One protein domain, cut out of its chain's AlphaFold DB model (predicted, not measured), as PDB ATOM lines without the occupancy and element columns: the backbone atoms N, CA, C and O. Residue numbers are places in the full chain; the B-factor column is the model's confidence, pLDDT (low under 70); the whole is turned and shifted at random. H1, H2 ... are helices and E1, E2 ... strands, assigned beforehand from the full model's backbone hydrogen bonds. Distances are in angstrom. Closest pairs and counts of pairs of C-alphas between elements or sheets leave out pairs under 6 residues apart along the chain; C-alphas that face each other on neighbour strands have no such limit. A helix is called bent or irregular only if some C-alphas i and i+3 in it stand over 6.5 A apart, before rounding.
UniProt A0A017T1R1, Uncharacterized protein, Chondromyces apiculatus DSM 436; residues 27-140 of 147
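AT A GLANCE: This is residues 27 to 140 of the 147 residues of an uncharacterized protein of Chondromyces apiculatus DSM 436 (UniProt A0A017T1R1). A long, twisted sheet built round strand E5 makes the length of a rod, with H3 packed slantwise over it. H2 lies over E5 near one end of the rod, where short H1 grazes the sheet; the tip of the E1 and E2 hairpin makes the other end. The 114 printed residues run H1 E1 E2 H2 H3 E3 E4 E5, class mixed, with a branched antiparallel sheet. The whole is compact, radius of gyration of the C-alphas 15.1 A, spanning 50 by 24 by 22 A.

IN THESE COORDINATES: Find C-alpha 124 at (78.476, 117.398, 87.277); from there E5, residues 124 to 138, bends by 58 degrees at residue 135 and runs 39.2 A from first to last C-alpha, ending with C-alpha 138 at (82.484, 82.544, 104.874). E1 is residues 37 to 47, 31.6 A; E2, 50 to 61, 34.9 A; E3, 106 to 111; E4, 118 to 121. H3, residues 80 to 97, runs 25.8 A. H2 is residues 66 to 78, irregular, with C-alphas 67 and 70 7.6 A apart. H1, residues 27 to 34, begins at (97.240, 114.684, 97.515).

HOW THE PARTS SIT: Beside E5, E2 lies on one side (N 57 and O 131, 2.8 A), E3 (N 108 and O 132, 2.9 A) and E4 (N 119 and O 126, 2.9 A) on the other side. E1 and E2 form a hairpin (N 45 and O 52, 2.8 A). H3 is on the sheet at a height of 8.0 A; its closest C-alpha pair with E2 is Ser 57 and Ala 90, 5.5 A. H2 and H3 only just touch, only at the corner, with 3 pairs of C-alphas within 8 A, closest Leu 76 and Ala 82, 5.9 A. H1 and H3 are close but not clearly touching; their closest C-alphas, Phe 33 and Arg 85, are 7.5 A apart. In H1 and H3 every O i to N i+4 pair is within hydrogen-bond range; in H2, 6 of 9.

THE WHOLE: The C-alphas farthest apart, Asp 49 and Ala 67, are 50.0 A apart. The printed part has no cut, and no link is long. Look at residues 113 to 117 and residue 140 for pLDDT under 70.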
ATOM      1  N   GLY A  27      98.190 114.009  96.624       86.38
ATOM      2  CA  GLY A  27      97.240 114.684  97.515       86.38
ATOM      3  C   GLY A  27      95.884 114.959  96.861       86.38
ATOM      4  O   GLY A  27      94.849 114.671  97.459       86.38
ATOM      5  N   GLU A  28      95.885 115.430  95.614       89.19
ATOM      6  CA  GLU A  28      94.660 115.749  94.870       89.19
ATOM      7  C   GLU A  28      93.906 114.482  94.466       89.19
ATOM      8  O   GLU A  28      92.685 114.412  94.594       89.19
ATOM      9  N   VAL A  29      94.623 113.432  94.045       90.94
ATOM     10  CA  VAL A  29      93.992 112.137  93.750       90.94
ATOM     11  C   VAL A  29      93.352 111.562  95.003       90.94
ATOM     12  O   VAL A  29      92.221 111.084  94.951       90.94
ATOM     13  N   ARG A  30      94.035 111.624  96.153       92.81
ATOM     14  CA  ARG A  30      93.446 111.176  97.416       92.81
ATOM     15  C   ARG A  30      92.153 111.933  97.723       92.81
ATOM     16  O   ARG A  30      91.148 111.276  97.984       92.81
ATOM     17  N   ALA A  31      92.180 113.264  97.662       93.31
ATOM     18  CA  ALA A  31      91.010 114.098  97.926       93.31
ATOM     19  C   ALA A  31      89.849 113.778  96.970       93.31
ATOM     20  O   ALA A  31      88.697 113.691  97.391       93.31
ATOM     21  N   LEU A  32      90.156 113.513  95.698       93.62
ATOM     22  CA  LEU A  32      89.164 113.134  94.696       93.62
ATOM     23  C   LEU A  32      88.466 111.806  95.032       93.62
ATOM     24  O   LEU A  32      87.252 111.704  94.891       93.62
ATOM     25  N   PHE A  33      89.214 110.804  95.505       95.50
ATOM     26  CA  PHE A  33      88.645 109.533  95.966       95.50
ATOM     27  C   PHE A  33      87.851 109.675  97.273       95.50
ATOM     28  O   PHE A  33      86.855 108.982  97.451       95.50
ATOM     29  N   GLU A  34      88.278 110.548  98.188       94.88
ATOM     30  CA  GLU A  34      87.562 110.818  99.444       94.88
ATOM     31  C   GLU A  34      86.218 111.521  99.204       94.88
ATOM     32  O   GLU A  34      85.250 111.253  99.912       94.88
ATOM     33  N   ALA A  35      86.143 112.382  98.188       94.56
ATOM     34  CA  ALA A  35      84.922 113.081  97.791       94.56
ATOM     35  C   ALA A  35      84.033 112.284  96.817       94.56
ATOM     36  O   ALA A  35      82.980 112.784  96.413       94.56
ATOM     37  N   ALA A  36      84.459 111.085  96.412       94.56
ATOM     38  CA  ALA A  36      83.785 110.296  95.393       94.56
ATOM     39  C   ALA A  36      82.407 109.820  95.859       94.56
ATOM     40  O   ALA A  36      82.248 109.324  96.976       94.56
ATOM     41  N   ASP A  37      81.429 109.887  94.960       95.06
ATOM     42  CA  ASP A  37      80.180 109.160  95.158       95.06
ATOM     43  C   ASP A  37      80.391 107.696  94.751       95.06
ATOM     44  O   ASP A  37      81.030 107.402  93.735       95.06
ATOM     45  N   VAL A  38      79.845 106.770  95.538       95.81
ATOM     46  CA  VAL A  38      79.970 105.330  95.297       95.81
ATOM     47  C   VAL A  38      78.585 104.729  95.124       95.81
ATOM     48  O   VAL A  38      77.707 104.911  95.966       95.81
ATOM     49  N   VAL A  39      78.395 104.010  94.021       94.44
ATOM     50  CA  VAL A  39      77.170 103.259  93.732       94.44
ATOM     51  C   VAL A  39      77.541 101.793  93.612       94.44
ATOM     52  O   VAL A  39      78.381 101.451  92.784       94.44
ATOM     53  N   SER A  40      76.918 100.935  94.413       95.62
ATOM     54  CA  SER A  40      77.261  99.515  94.450       95.62
ATOM     55  C   SER A  40      76.032  98.627  94.514       95.62
ATOM     56  O   SER A  40      75.089  98.891  95.266       95.62
ATOM     57  N   GLU A  41      76.107  97.530  93.773       95.81
ATOM     58  CA  GLU A  41      75.101  96.480  93.679       95.81
ATOM     59  C   GLU A  41      75.763  95.122  93.921       95.81
ATOM     60  O   GLU A  41      76.980  94.964  93.787       95.81
ATOM     61  N   GLY A  42      74.973  94.123  94.298       95.94
ATOM     62  CA  GLY A  42      75.470  92.762  94.446       95.94
ATOM     63  C   GLY A  42      74.711  91.948  95.474       95.94
ATOM     64  O   GLY A  42      73.969  92.479  96.302       95.94
ATOM     65  N   ALA A  43      74.898  90.638  95.391       95.12
ATOM     66  CA  ALA A  43      74.275  89.672  96.276       95.12
ATOM     67  C   ALA A  43      75.117  88.398  96.368       95.12
ATOM     68  O   ALA A  43      75.849  88.038  95.443       95.12
ATOM     69  N   ALA A  44      74.965  87.694  97.486       95.19
ATOM     70  CA  ALA A  44      75.489  86.350  97.649       95.19
ATOM     71  C   ALA A  44      74.518  85.315  97.061       95.19
ATOM     72  O   ALA A  44      73.300  85.439  97.204       95.19
ATOM     73  N   ARG A  45      75.061  84.297  96.396       94.38
ATOM     74  CA  ARG A  45      74.326  83.186  95.786       94.38
ATOM     75  C   ARG A  45      74.970  81.868  96.181       94.38
ATOM     76  O   ARG A  45      76.186  81.790  96.317       94.38
ATOM     77  N   VAL A  46      74.150  80.844  96.386       94.44
ATOM     78  CA  VAL A  46      74.650  79.488  96.629       94.44
ATOM     79  C   VAL A  46      75.040  78.875  95.289       94.44
ATOM     80  O   VAL A  46      74.210  78.791  94.385       94.44
ATOM     81  N   GLU A  47      76.295  78.457  95.170       94.19
ATOM     82  CA  GLU A  47      76.854  77.788  93.999       94.19
ATOM     83  C   GLU A  47      77.576  76.517  94.452       94.19
ATOM     84  O   GLU A  47      78.640  76.566  95.073       94.19
ATOM     85  N   GLY A  48      76.964  75.361  94.177       92.25
ATOM     86  CA  GLY A  48      77.401  74.088  94.753       92.25
ATOM     87  C   GLY A  48      77.339  74.132  96.281       92.25
ATOM     88  O   GLY A  48      76.313  74.502  96.850       92.25
ATOM     89  N   ASP A  49      78.458  73.810  96.927       90.69
ATOM     90  CA  ASP A  49      78.588  73.797  98.391       90.69
ATOM     91  C   ASP A  49      79.097  75.133  98.971       90.69
ATOM     92  O   ASP A  49      79.428  75.217 100.156       90.69
ATOM     93  N   ALA A  50      79.195  76.187  98.152       92.38
ATOM     94  CA  ALA A  50      79.733  77.482  98.554       92.38
ATOM     95  C   ALA A  50      78.703  78.611  98.427       92.38
ATOM     96  O   ALA A  50      77.867  78.633  97.526       92.38
ATOM     97  N   LEU A  51      78.808  79.601  99.314       95.06
ATOM     98  CA  LEU A  51      78.134  80.886  99.161       95.06
ATOM     99  C   LEU A  51      79.098  81.844  98.453       95.06
ATOM    100  O   LEU A  51      80.165  82.141  98.986       95.06
ATOM    101  N   VAL A  52      78.751  82.322  97.262       96.31
ATOM    102  CA  VAL A  52      79.599  83.193  96.437       96.31
ATOM    103  C   VAL A  52      78.935  84.555  96.281       96.31
ATOM    104  O   VAL A  52      77.780  84.656  95.876       96.31
ATOM    105  N   TYR A  53      79.654  85.619  96.625       97.06
ATOM    106  CA  TYR A  53      79.232  86.991  96.382       97.06
ATOM    107  C   TYR A  53      79.628  87.422  94.977       97.06
ATOM    108  O   TYR A  53      80.784  87.259  94.588       97.06
ATOM    109  N   TYR A  54      78.685  88.043  94.275       97.56
ATOM    110  CA  TYR A  54      78.919  88.770  93.036       97.56
ATOM    111  C   TYR A  54      78.384  90.185  93.197       97.56
ATOM    112  O   TYR A  54      77.241  90.376  93.622       97.56
ATOM    113  N   GLY A  55      79.187  91.181  92.844       97.00
ATOM    114  CA  GLY A  55      78.756  92.568  92.893       97.00
ATOM    115  C   GLY A  55      79.586  93.476  92.015       97.00
ATOM    116  O   GLY A  55      80.654  93.105  91.544       97.00
ATOM    117  N   SER A  56      79.083  94.684  91.830       96.69
ATOM    118  CA  SER A  56      79.729  95.738  91.065       96.69
ATOM    119  C   SER A  56      79.737  97.022  91.887       96.69
ATOM    120  O   SER A  56      78.869  97.265  92.729       96.69
ATOM    121  N   SER A  57      80.765  97.839  91.703       96.81
ATOM    122  CA  SER A  57      80.894  99.152  92.331       96.81
ATOM    123  C   SER A  57      81.350 100.170  91.300       96.81
ATOM    124  O   SER A  57      82.337  99.962  90.606       96.81
ATOM    125  N   SER A  58      80.639 101.288  91.209       95.12
ATOM    126  CA  SER A  58      81.013 102.460  90.426       95.12
ATOM    127  C   SER A  58      81.499 103.556  91.367       95.12
ATOM    128  O   SER A  58      80.717 104.086  92.155       95.12
ATOM    129  N   VAL A  59      82.778 103.910  91.265       96.00
ATOM    130  CA  VAL A  59      83.368 105.058  91.963       96.00
ATOM    131  C   VAL A  59      83.337 106.250  91.012       96.00
ATOM    132  O   VAL A  59      83.973 106.221  89.958       96.00
ATOM    133  N   LEU A  60      82.567 107.280  91.359       94.94
ATOM    134  CA  LEU A  60      82.349 108.461  90.528       94.94
ATOM    135  C   LEU A  60      83.224 109.614  91.018       94.94
ATOM    136  O   LEU A  60      82.978 110.208  92.068       94.94
ATOM    137  N   LEU A  61      84.248 109.935  90.233       94.12
ATOM    138  CA  LEU A  61      85.220 110.981  90.520       94.12
ATOM    139  C   LEU A  61      84.850 112.260  89.763       94.12
ATOM    140  O   LEU A  61      84.888 112.284  88.533       94.12
ATOM    141  N   VAL A  62      84.514 113.335  90.476       92.50
ATOM    142  CA  VAL A  62      84.195 114.638  89.868       92.50
ATOM    143  C   VAL A  62      85.456 115.505  89.843       92.50
ATOM    144  O   VAL A  62      85.834 116.029  90.893       92.50
ATOM    145  N   PRO A  63      86.134 115.676  88.691       90.25
ATOM    146  CA  PRO A  63      87.333 116.499  88.641       90.25
ATOM    147  C   PRO A  63      87.003 117.972  88.939       90.25
ATOM    148  O   PRO A  63      85.900 118.439  88.616       90.25
ATOM    149  N   PRO A  64      87.959 118.738  89.498       88.50
ATOM    150  CA  PRO A  64      87.797 120.178  89.686       88.50
ATOM    151  C   PRO A  64      87.458 120.889  88.371       88.50
ATOM    152  O   PRO A  64      86.490 121.652  88.326       88.50
ATOM    153  N   ASP A  65      88.190 120.552  87.304       90.25
ATOM    154  CA  ASP A  65      87.948 120.999  85.934       90.25
ATOM    155  C   ASP A  65      87.355 119.857  85.079       90.25
ATOM    156  O   ASP A  65      88.032 118.860  84.812       90.25
ATOM    157  N   PRO A  66      86.100 119.971  84.606       87.62
ATOM    158  CA  PRO A  66      85.499 118.985  83.709       87.62
ATOM    159  C   PRO A  66      86.255 118.782  82.388       87.62
ATOM    160  O   PRO A  66      86.144 117.711  81.787       87.62
ATOM    161  N   ALA A  67      87.021 119.772  81.916       88.25
ATOM    162  CA  ALA A  67      87.753 119.669  80.656       88.25
ATOM    163  C   ALA A  67      88.893 118.636  80.715       88.25
ATOM    164  O   ALA A  67      89.237 118.049  79.689       88.25
ATOM    165  N   THR A  68      89.433 118.359  81.908       88.56
ATOM    166  CA  THR A  68      90.558 117.428  82.103       88.56
ATOM    167  C   THR A  68      90.125 115.976  82.281       88.56
ATOM    168  O   THR A  68      90.963 115.102  82.489       88.56
ATOM    169  N   ILE A  69      88.823 115.687  82.236       89.06
ATOM    170  CA  ILE A  69      88.279 114.388  82.645       89.06
ATOM    171  C   ILE A  69      88.817 113.209  81.824       89.06
ATOM    172  O   ILE A  69      89.040 112.129  82.369       89.06
ATOM    173  N   ARG A  70      89.086 113.419  80.527       86.94
ATOM    174  CA  ARG A  70      89.654 112.381  79.654       86.94
ATOM    175  C   ARG A  70      91.109 112.095  80.006       86.94
ATOM    176  O   ARG A  70      91.475 110.939  80.175       86.94
ATOM    177  N   GLN A  71      91.926 113.138  80.138       88.38
ATOM    178  CA  GLN A  71      93.332 113.029  80.524       88.38
ATOM    179  C   GLN A  71      93.463 112.388  81.902       88.38
ATOM    180  O   GLN A  71      94.270 111.481  82.083       88.38
ATOM    181  N   LEU A  72      92.613 112.797  82.844       89.94
ATOM    182  CA  LEU A  72      92.548 112.199  84.167       89.94
ATOM    183  C   LEU A  72      92.215 110.704  84.090       89.94
ATOM    184  O   LEU A  72      92.885 109.911  84.741       89.94
ATOM    185  N   GLY A  73      91.247 110.309  83.258       90.44
ATOM    186  CA  GLY A  73      90.937 108.901  83.000       90.44
ATOM    187  C   GLY A  73      92.150 108.107  82.511       90.44
ATOM    188  O   GLY A  73      92.460 107.062  83.079       90.44
ATOM    189  N   TYR A  74      92.884 108.632  81.523       88.56
ATOM    190  CA  TYR A  74      94.093 107.980  81.011       88.56
ATOM    191  C   TYR A  74      95.183 107.833  82.072       88.56
ATOM    192  O   TYR A  74      95.776 106.762  82.186       88.56
ATOM    193  N   VAL A  75      95.442 108.884  82.856       91.19
ATOM    194  CA  VAL A  75      96.479 108.840  83.895       91.19
ATOM    195  C   VAL A  75      96.080 107.883  85.017       91.19
ATOM    196  O   VAL A  75      96.872 107.021  85.387       91.19
ATOM    197  N   LEU A  76      94.843 107.965  85.516       92.31
ATOM    198  CA  LEU A  76      94.373 107.100  86.600       92.31
ATOM    199  C   LEU A  76      94.288 105.626  86.187       92.31
ATOM    200  O   LEU A  76      94.534 104.755  87.018       92.31
ATOM    201  N   ALA A  77      94.010 105.332  84.915       90.75
ATOM    202  CA  ALA A  77      94.034 103.961  84.408       90.75
ATOM    203  C   ALA A  77      95.427 103.312  84.521       90.75
ATOM    204  O   ALA A  77      95.528 102.089  84.667       90.75
ATOM    205  N   GLN A  78      96.494 104.116  84.487       90.31
ATOM    206  CA  GLN A  78      97.880 103.664  84.649       90.31
ATOM    207  C   GLN A  78      98.396 103.810  86.091       90.31
ATOM    208  O   GLN A  78      99.475 103.314  86.404       90.31
ATOM    209  N   ASP A  79      97.637 104.456  86.979       90.94
ATOM    210  CA  ASP A  79      98.038 104.714  88.361       90.94
ATOM    211  C   ASP A  79      97.708 103.504  89.268       90.94
ATOM    212  O   ASP A  79      96.531 103.190  89.509       90.94
ATOM    213  N   PRO A  80      98.719 102.804  89.824       91.88
ATOM    214  CA  PRO A  80      98.487 101.666  90.710       91.88
ATOM    215  C   PRO A  80      97.782 102.070  92.013       91.88
ATOM    216  O   PRO A  80      97.004 101.285  92.562       91.88
ATOM    217  N   HIS A  81      97.990 103.292  92.507       92.44
ATOM    218  CA  HIS A  81      97.334 103.775  93.718       92.44
ATOM    219  C   HIS A  81      95.846 104.020  93.480       92.44
ATOM    220  O   HIS A  81      95.036 103.681  94.346       92.44
ATOM    221  N   ALA A  82      95.471 104.539  92.309       93.31
ATOM    222  CA  ALA A  82      94.069 104.696  91.927       93.31
ATOM    223  C   ALA A  82      93.349 103.339  91.891       93.31
ATOM    224  O   ALA A  82      92.277 103.187  92.481       93.31
ATOM    225  N   ARG A  83      93.982 102.320  91.293       94.19
ATOM    226  CA  ARG A  83      93.454 100.944  91.251       94.19
ATOM    227  C   ARG A  83      93.271 100.351  92.645       94.19
ATOM    228  O   ARG A  83      92.207  99.824  92.955       94.19
ATOM    229  N   VAL A  84      94.276 100.476  93.513       95.19
ATOM    230  CA  VAL A  84      94.197  99.973  94.895       95.19
ATOM    231  C   VAL A  84      93.114 100.699  95.697       95.19
ATOM    232  O   VAL A  84      92.404 100.064  96.476       95.19
ATOM    233  N   ARG A  85      92.953 102.016  95.518       96.31
ATOM    234  CA  ARG A  85      91.887 102.790  96.176       96.31
ATOM    235  C   ARG A  85      90.504 102.338  95.715       96.31
ATOM    236  O   ARG A  85      89.669 102.045  96.567       96.31
ATOM    237  N   ALA A  86      90.291 102.213  94.406       96.75
ATOM    238  CA  ALA A  86      89.036 101.716  93.845       96.75
ATOM    239  C   ALA A  86      88.710 100.302  94.353       96.75
ATOM    240  O   ALA A  86      87.602 100.059  94.827       96.75
ATOM    241  N   LEU A  87      89.698  99.401  94.366       97.00
ATOM    242  CA  LEU A  87      89.535  98.044  94.892       97.00
ATOM    243  C   LEU A  87      89.180  98.034  96.383       97.00
ATOM    244  O   LEU A  87      88.319  97.269  96.802       97.00
ATOM    245  N   ARG A  88      89.813  98.885  97.199       97.19
ATOM    246  CA  ARG A  88      89.498  98.997  98.635       97.19
ATOM    247  C   ARG A  88      88.073  99.486  98.876       97.19
ATOM    248  O   ARG A  88      87.419  98.984  99.789       97.19
ATOM    249  N   ILE A  89      87.605 100.439  98.070       97.69
ATOM    250  CA  ILE A  89      86.218 100.916  98.114       97.69
ATOM    251  C   ILE A  89      85.274  99.767  97.749       97.69
ATOM    252  O   ILE A  89      84.430  99.403  98.561       97.69
ATOM    253  N   ALA A  90      85.483  99.122  96.600       97.38
ATOM    254  CA  ALA A  90      84.646  98.014  96.145       97.38
ATOM    255  C   ALA A  90      84.627  96.842  97.139       97.38
ATOM    256  O   ALA A  90      83.572  96.289  97.436       97.38
ATOM    257  N   HIS A  91      85.777  96.502  97.726       96.94
ATOM    258  CA  HIS A  91      85.877  95.481  98.766       96.94
ATOM    259  C   HIS A  91      85.047  95.842 100.003       96.94
ATOM    260  O   HIS A  91      84.364  94.978 100.555       96.94
ATOM    261  N   ARG A  92      85.107  97.097 100.469       96.56
ATOM    262  CA  ARG A  92      84.305  97.561 101.612       96.56
ATOM    263  C   ARG A  92      82.811  97.445 101.308       96.56
ATOM    264  O   ARG A  92      82.079  96.894 102.126       96.56
ATOM    265  N   GLU A  93      82.391  97.904 100.135       97.25
ATOM    266  CA  GLU A  93      80.995  97.854  99.695       97.25
ATOM    267  C   GLU A  93      80.479  96.418  99.536       97.25
ATOM    268  O   GLU A  93      79.359  96.114  99.953       97.25
ATOM    269  N   ALA A  94      81.306  95.525  98.988       96.56
ATOM    270  CA  ALA A  94      81.004  94.105  98.870       96.56
ATOM    271  C   ALA A  94      80.909  93.434 100.246       96.56
ATOM    272  O   ALA A  94      79.940  92.736 100.530       96.56
ATOM    273  N   SER A  95      81.869  93.698 101.138       95.00
ATOM    274  CA  SER A  95      81.886  93.133 102.495       95.00
ATOM    275  C   SER A  95      80.654  93.547 103.301       95.00
ATOM    276  O   SER A  95      80.089  92.730 104.022       95.00
ATOM    277  N   ALA A  96      80.205  94.796 103.149       94.75
ATOM    278  CA  ALA A  96      78.998  95.292 103.806       94.75
ATOM    279  C   ALA A  96      77.715  94.588 103.316       94.75
ATOM    280  O   ALA A  96      76.758  94.471 104.078       94.75
ATOM    281  N   ARG A  97      77.691  94.108 102.065       93.81
ATOM    282  CA  ARG A  97      76.521  93.465 101.436       93.81
ATOM    283  C   ARG A  97      76.538  91.939 101.493       93.81
ATOM    284  O   ARG A  97      75.480  91.323 101.434       93.81
ATOM    285  N   ALA A  98      77.708  91.318 101.607       92.56
ATOM    286  CA  ALA A  98      77.863  89.870 101.485       92.56
ATOM    287  C   ALA A  98      77.233  89.057 102.628       92.56
ATOM    288  O   ALA A  98      77.049  87.851 102.481       92.56
ATOM    289  N   GLY A  99      76.921  89.685 103.768       88.19
ATOM    290  CA  GLY A  99      76.340  88.995 104.930       88.19
ATOM    291  C   GLY A  99      77.307  88.033 105.638       88.19
ATOM    292  O   GLY A  99      76.882  87.217 106.452       88.19
ATOM    293  N   GLY A 100      78.605  88.122 105.341       89.50
ATOM    294  CA  GLY A 100      79.665  87.292 105.908       89.50
ATOM    295  C   GLY A 100      81.047  87.798 105.497       89.50
ATOM    296  O   GLY A 100      81.171  88.811 104.806       89.50
ATOM    297  N   THR A 101      82.103  87.102 105.919       93.62
ATOM    298  CA  THR A 101      83.473  87.497 105.567       93.62
ATOM    299  C   THR A 101      83.798  87.045 104.156       93.62
ATOM    300  O   THR A 101      83.693  85.862 103.841       93.62
ATOM    301  N   LEU A 102      84.234  87.977 103.312       94.06
ATOM    302  CA  LEU A 102      84.784  87.641 102.006       94.06
ATOM    303  C   LEU A 102      86.166  87.001 102.167       94.06
ATOM    304  O   LEU A 102      86.984  87.456 102.964       94.06
ATOM    305  N   THR A 103      86.420  85.943 101.403       93.69
ATOM    306  CA  THR A 103      87.740  85.306 101.305       93.69
ATOM    307  C   THR A 103      88.650  86.093 100.351       93.69
ATOM    308  O   THR A 103      88.788  87.311 100.454       93.69
ATOM    309  N   ARG A 104      89.294  85.413  99.398       93.69
ATOM    310  CA  ARG A 104      90.046  86.069  98.340       93.69
ATOM    311  C   ARG A 104      89.062  86.742  97.391       93.69
ATOM    312  O   ARG A 104      88.258  86.071  96.752       93.69
ATOM    313  N   VAL A 105      89.183  88.059  97.276       94.19
ATOM    314  CA  VAL A 105      88.451  88.837  96.280       94.19
ATOM    315  C   VAL A 105      89.153  88.742  94.930       94.19
ATOM    316  O   VAL A 105      90.343  89.040  94.813       94.19
ATOM    317  N   GLN A 106      88.401  88.339  93.913       96.75
ATOM    318  CA  GLN A 106      88.738  88.551  92.515       96.75
ATOM    319  C   GLN A 106      88.021  89.813  92.044       96.75
ATOM    320  O   GLN A 106      86.851  90.019  92.365       96.75
ATOM    321  N   ALA A 107      88.736  90.672  91.321       96.19
ATOM    322  CA  ALA A 107      88.163  91.907  90.822       96.19
ATOM    323  C   ALA A 107      88.623  92.229  89.404       96.19
ATOM    324  O   ALA A 107      89.801  92.068  89.076       96.19
ATOM    325  N   GLU A 108      87.696  92.735  88.606       96.38
ATOM    326  CA  GLU A 108      87.958  93.368  87.321       96.38
ATOM    327  C   GLU A 108      87.759  94.875  87.480       96.38
ATOM    328  O   GLU A 108      86.779  95.318  88.073       96.38
ATOM    329  N   ILE A 109      88.728  95.668  87.016       95.31
ATOM    330  CA  ILE A 109      88.704  97.127  87.155       95.31
ATOM    331  C   ILE A 109      88.693  97.738  85.763       95.31
ATOM    332  O   ILE A 109      89.673  97.607  85.025       95.31
ATOM    333  N   SER A 110      87.626  98.466  85.461       92.00
ATOM    334  CA  SER A 110      87.469  99.254  84.246       92.00
ATOM    335  C   SER A 110      87.459 100.744  84.574       92.00
ATOM    336  O   SER A 110      86.962 101.197  85.606       92.00
ATOM    337  N   PHE A 111      88.027 101.535  83.676       89.69
ATOM    338  CA  PHE A 111      87.900 102.987  83.678       89.69
ATOM    339  C   PHE A 111      86.996 103.319  82.491       89.69
ATOM    340  O   PHE A 111      87.122 102.656  81.473       89.69
ATOM    341  N   GLY A 112      86.054 104.260  82.615       73.25
ATOM    342  CA  GLY A 112      85.042 104.535  81.578       73.25
ATOM    343  C   GLY A 112      85.633 104.696  80.169       73.25
ATOM    344  O   GLY A 112      86.135 105.761  79.807       73.25
ATOM    345  N   GLU A 113      85.587 103.616  79.391       54.31
ATOM    346  CA  GLU A 113      86.342 103.431  78.154       54.31
ATOM    347  C   GLU A 113      85.461 103.777  76.946       54.31
ATOM    348  O   GLU A 113      84.630 103.002  76.479       54.31
ATOM    349  N   GLY A 114      85.637 105.000  76.443       46.28
ATOM    350  CA  GLY A 114      85.102 105.478  75.169       46.28
ATOM    351  C   GLY A 114      85.115 107.010  75.089       46.28
ATOM    352  O   GLY A 114      84.984 107.670  76.126       46.28
ATOM    353  N   PRO A 115      85.265 107.622  73.895       40.50
ATOM    354  CA  PRO A 115      85.147 109.070  73.749       40.50
ATOM    355  C   PRO A 115      83.722 109.502  74.131       40.50
ATOM    356  O   PRO A 115      82.798 109.389  73.337       40.50
ATOM    357  N   GLY A 116      83.546 109.970  75.372       54.34
ATOM    358  CA  GLY A 116      82.276 110.502  75.877       54.34
ATOM    359  C   GLY A 116      81.639 109.770  77.063       54.34
ATOM    360  O   GLY A 116      80.564 110.188  77.482       54.34
ATOM    361  N   GLN A 117      82.254 108.739  77.653       61.25
ATOM    362  CA  GLN A 117      81.664 108.052  78.818       61.25
ATOM    363  C   GLN A 117      81.955 108.766  80.143       61.25
ATOM    364  O   GLN A 117      82.610 108.254  81.047       61.25
ATOM    365  N   VAL A 118      81.445 109.987  80.246       71.38
ATOM    366  CA  VAL A 118      81.404 110.754  81.484       71.38
ATOM    367  C   VAL A 118      80.025 110.569  82.109       71.38
ATOM    368  O   VAL A 118      79.011 110.831  81.463       71.38
ATOM    369  N   ARG A 119      79.970 110.090  83.354       81.75
ATOM    370  CA  ARG A 119      78.712 109.944  84.103       81.75
ATOM    371  C   ARG A 119      78.372 111.238  84.829       81.75
ATOM    372  O   ARG A 119      79.197 112.137  84.904       81.75
ATOM    373  N   MET A 120      77.167 111.340  85.374       84.69
ATOM    374  CA  MET A 120      76.794 112.474  86.220       84.69
ATOM    375  C   MET A 120      76.879 112.071  87.693       84.69
ATOM    376  O   MET A 120      76.285 111.075  88.094       84.69
ATOM    377  N   SER A 121      77.585 112.864  88.496       83.88
ATOM    378  CA  SER A 121      77.499 112.861  89.962       83.88
ATOM    379  C   SER A 121      77.128 114.277  90.391       83.88
ATOM    380  O   SER A 121      77.758 115.249  89.976       83.88
ATOM    381  N   ARG A 122      76.033 114.408  91.149       83.88
ATOM    382  CA  ARG A 122      75.506 115.702  91.630       83.88
ATOM    383  C   ARG A 122      75.342 116.749  90.512       83.88
ATOM    384  O   ARG A 122      75.647 117.924  90.694       83.88
ATOM    385  N   GLY A 123      74.904 116.307  89.330       85.75
ATOM    386  CA  GLY A 123      74.720 117.164  88.152       85.75
ATOM    387  C   GLY A 123      76.014 117.613  87.463       85.75
ATOM    388  O   GLY A 123      75.953 118.415  86.535       85.75
ATOM    389  N   ARG A 124      77.179 117.110  87.891       87.38
ATOM    390  CA  ARG A 124      78.476 117.398  87.277       87.38
ATOM    391  C   ARG A 124      79.027 116.182  86.530       87.38
ATOM    392  O   ARG A 124      78.812 115.051  86.973       87.38
ATOM    393  N   PRO A 125      79.783 116.408  85.442       89.75
ATOM    394  CA  PRO A 125      80.464 115.336  84.738       89.75
ATOM    395  C   PRO A 125      81.505 114.657  85.653       89.75
ATOM    396  O   PRO A 125      82.302 115.336  86.301       89.75
ATOM    397  N   ALA A 126      81.486 113.327  85.706       91.94
ATOM    398  CA  ALA A 126      82.280 112.475  86.583       91.94
ATOM    399  C   ALA A 126      82.921 111.308  85.817       91.94
ATOM    400  O   ALA A 126      82.292 110.661  84.972       91.94
ATOM    401  N   LEU A 127      84.182 111.028  86.129       92.88
ATOM    402  CA  LEU A 127      84.898 109.856  85.654       92.88
ATOM    403  C   LEU A 127      84.435 108.656  86.479       92.88
ATOM    404  O   LEU A 127      84.506 108.685  87.705       92.88
ATOM    405  N   ALA A 128      83.974 107.603  85.811       93.19
ATOM    406  CA  ALA A 128      83.575 106.372  86.475       93.19
ATOM    407  C   ALA A 128      84.722 105.356  86.468       93.19
ATOM    408  O   ALA A 128      85.288 105.061  85.413       93.19
ATOM    409  N   ILE A 129      85.015 104.801  87.642       95.06
ATOM    410  CA  ILE A 129      85.819 103.590  87.794       95.06
ATOM    411  C   ILE A 129      84.862 102.463  88.172       95.06
ATOM    412  O   ILE A 129      84.256 102.504  89.246       95.06
ATOM    413  N   GLY A 130      84.698 101.497  87.274       95.31
ATOM    414  CA  GLY A 130      83.928 100.283  87.507       95.31
ATOM    415  C   GLY A 130      84.808  99.218  88.148       95.31
ATOM    416  O   GLY A 130      85.937  98.996  87.715       95.31
ATOM    417  N   VAL A 131      84.302  98.574  89.192       97.44
ATOM    418  CA  VAL A 131      84.957  97.442  89.842       97.44
ATOM    419  C   VAL A 131      83.945  96.327  90.025       97.44
ATOM    420  O   VAL A 131      83.058  96.432  90.874       97.44
ATOM    421  N   ASP A 132      84.102  95.259  89.257       97.56
ATOM    422  CA  ASP A 132      83.319  94.037  89.411       97.56
ATOM    423  C   ASP A 132      84.065  93.096  90.346       97.56
ATOM    424  O   ASP A 132      85.269  92.897  90.209       97.56
ATOM    425  N   VAL A 133      83.366  92.559  91.340       97.25
ATOM    426  CA  VAL A 133      83.917  91.791  92.456       97.25
ATOM    427  C   VAL A 133      83.220  90.442  92.539       97.25
ATOM    428  O   VAL A 133      81.992  90.370  92.597       97.25
ATOM    429  N   SER A 134      84.015  89.380  92.651       96.81
ATOM    430  CA  SER A 134      83.545  88.060  93.060       96.81
ATOM    431  C   SER A 134      84.399  87.493  94.192       96.81
ATOM    432  O   SER A 134      85.613  87.711  94.259       96.81
ATOM    433  N   ALA A 135      83.758  86.803  95.132       96.38
ATOM    434  CA  ALA A 135      84.445  86.189  96.265       96.38
ATOM    435  C   ALA A 135      83.593  85.112  96.934       96.38
ATOM    436  O   ALA A 135      82.383  85.267  97.074       96.38
ATOM    437  N   VAL A 136      84.234  84.059  97.446       95.19
ATOM    438  CA  VAL A 136      83.561  83.113  98.348       95.19
ATOM    439  C   VAL A 136      83.327  83.793  99.697       95.19
ATOM    440  O   VAL A 136      84.228  84.451 100.230       95.19
ATOM    441  N   VAL A 137      82.128  83.616 100.243       94.19
ATOM    442  CA  VAL A 137      81.673  84.142 101.528       94.19
ATOM    443  C   VAL A 137      81.785  83.050 102.584       94.19
ATOM    444  O   VAL A 137      81.173  81.990 102.482       94.19
ATOM    445  N   ILE A 138      82.522  83.337 103.650       89.38
ATOM    446  CA  ILE A 138      82.484  82.544 104.874       89.38
ATOM    447  C   ILE A 138      81.280  83.029 105.675       89.38
ATOM    448  O   ILE A 138      81.308  84.100 106.299       89.38
ATOM    449  N   ALA A 139      80.206  82.241 105.637       76.12
ATOM    450  CA  ALA A 139      79.050  82.474 106.483       76.12
ATOM    451  C   ALA A 139      79.497  82.461 107.950       76.12
ATOM    452  O   ALA A 139      80.107  81.501 108.425       76.12
ATOM    453  N   HIS A 140      79.197  83.532 108.684       60.28
ATOM    454  CA  HIS A 140      79.243  83.446 110.137       60.28
ATOM    455  C   HIS A 140      78.116  82.511 110.549       60.28
ATOM    456  O   HIS A 140      76.982  82.708 110.120       60.28
TER     457      HIS A 140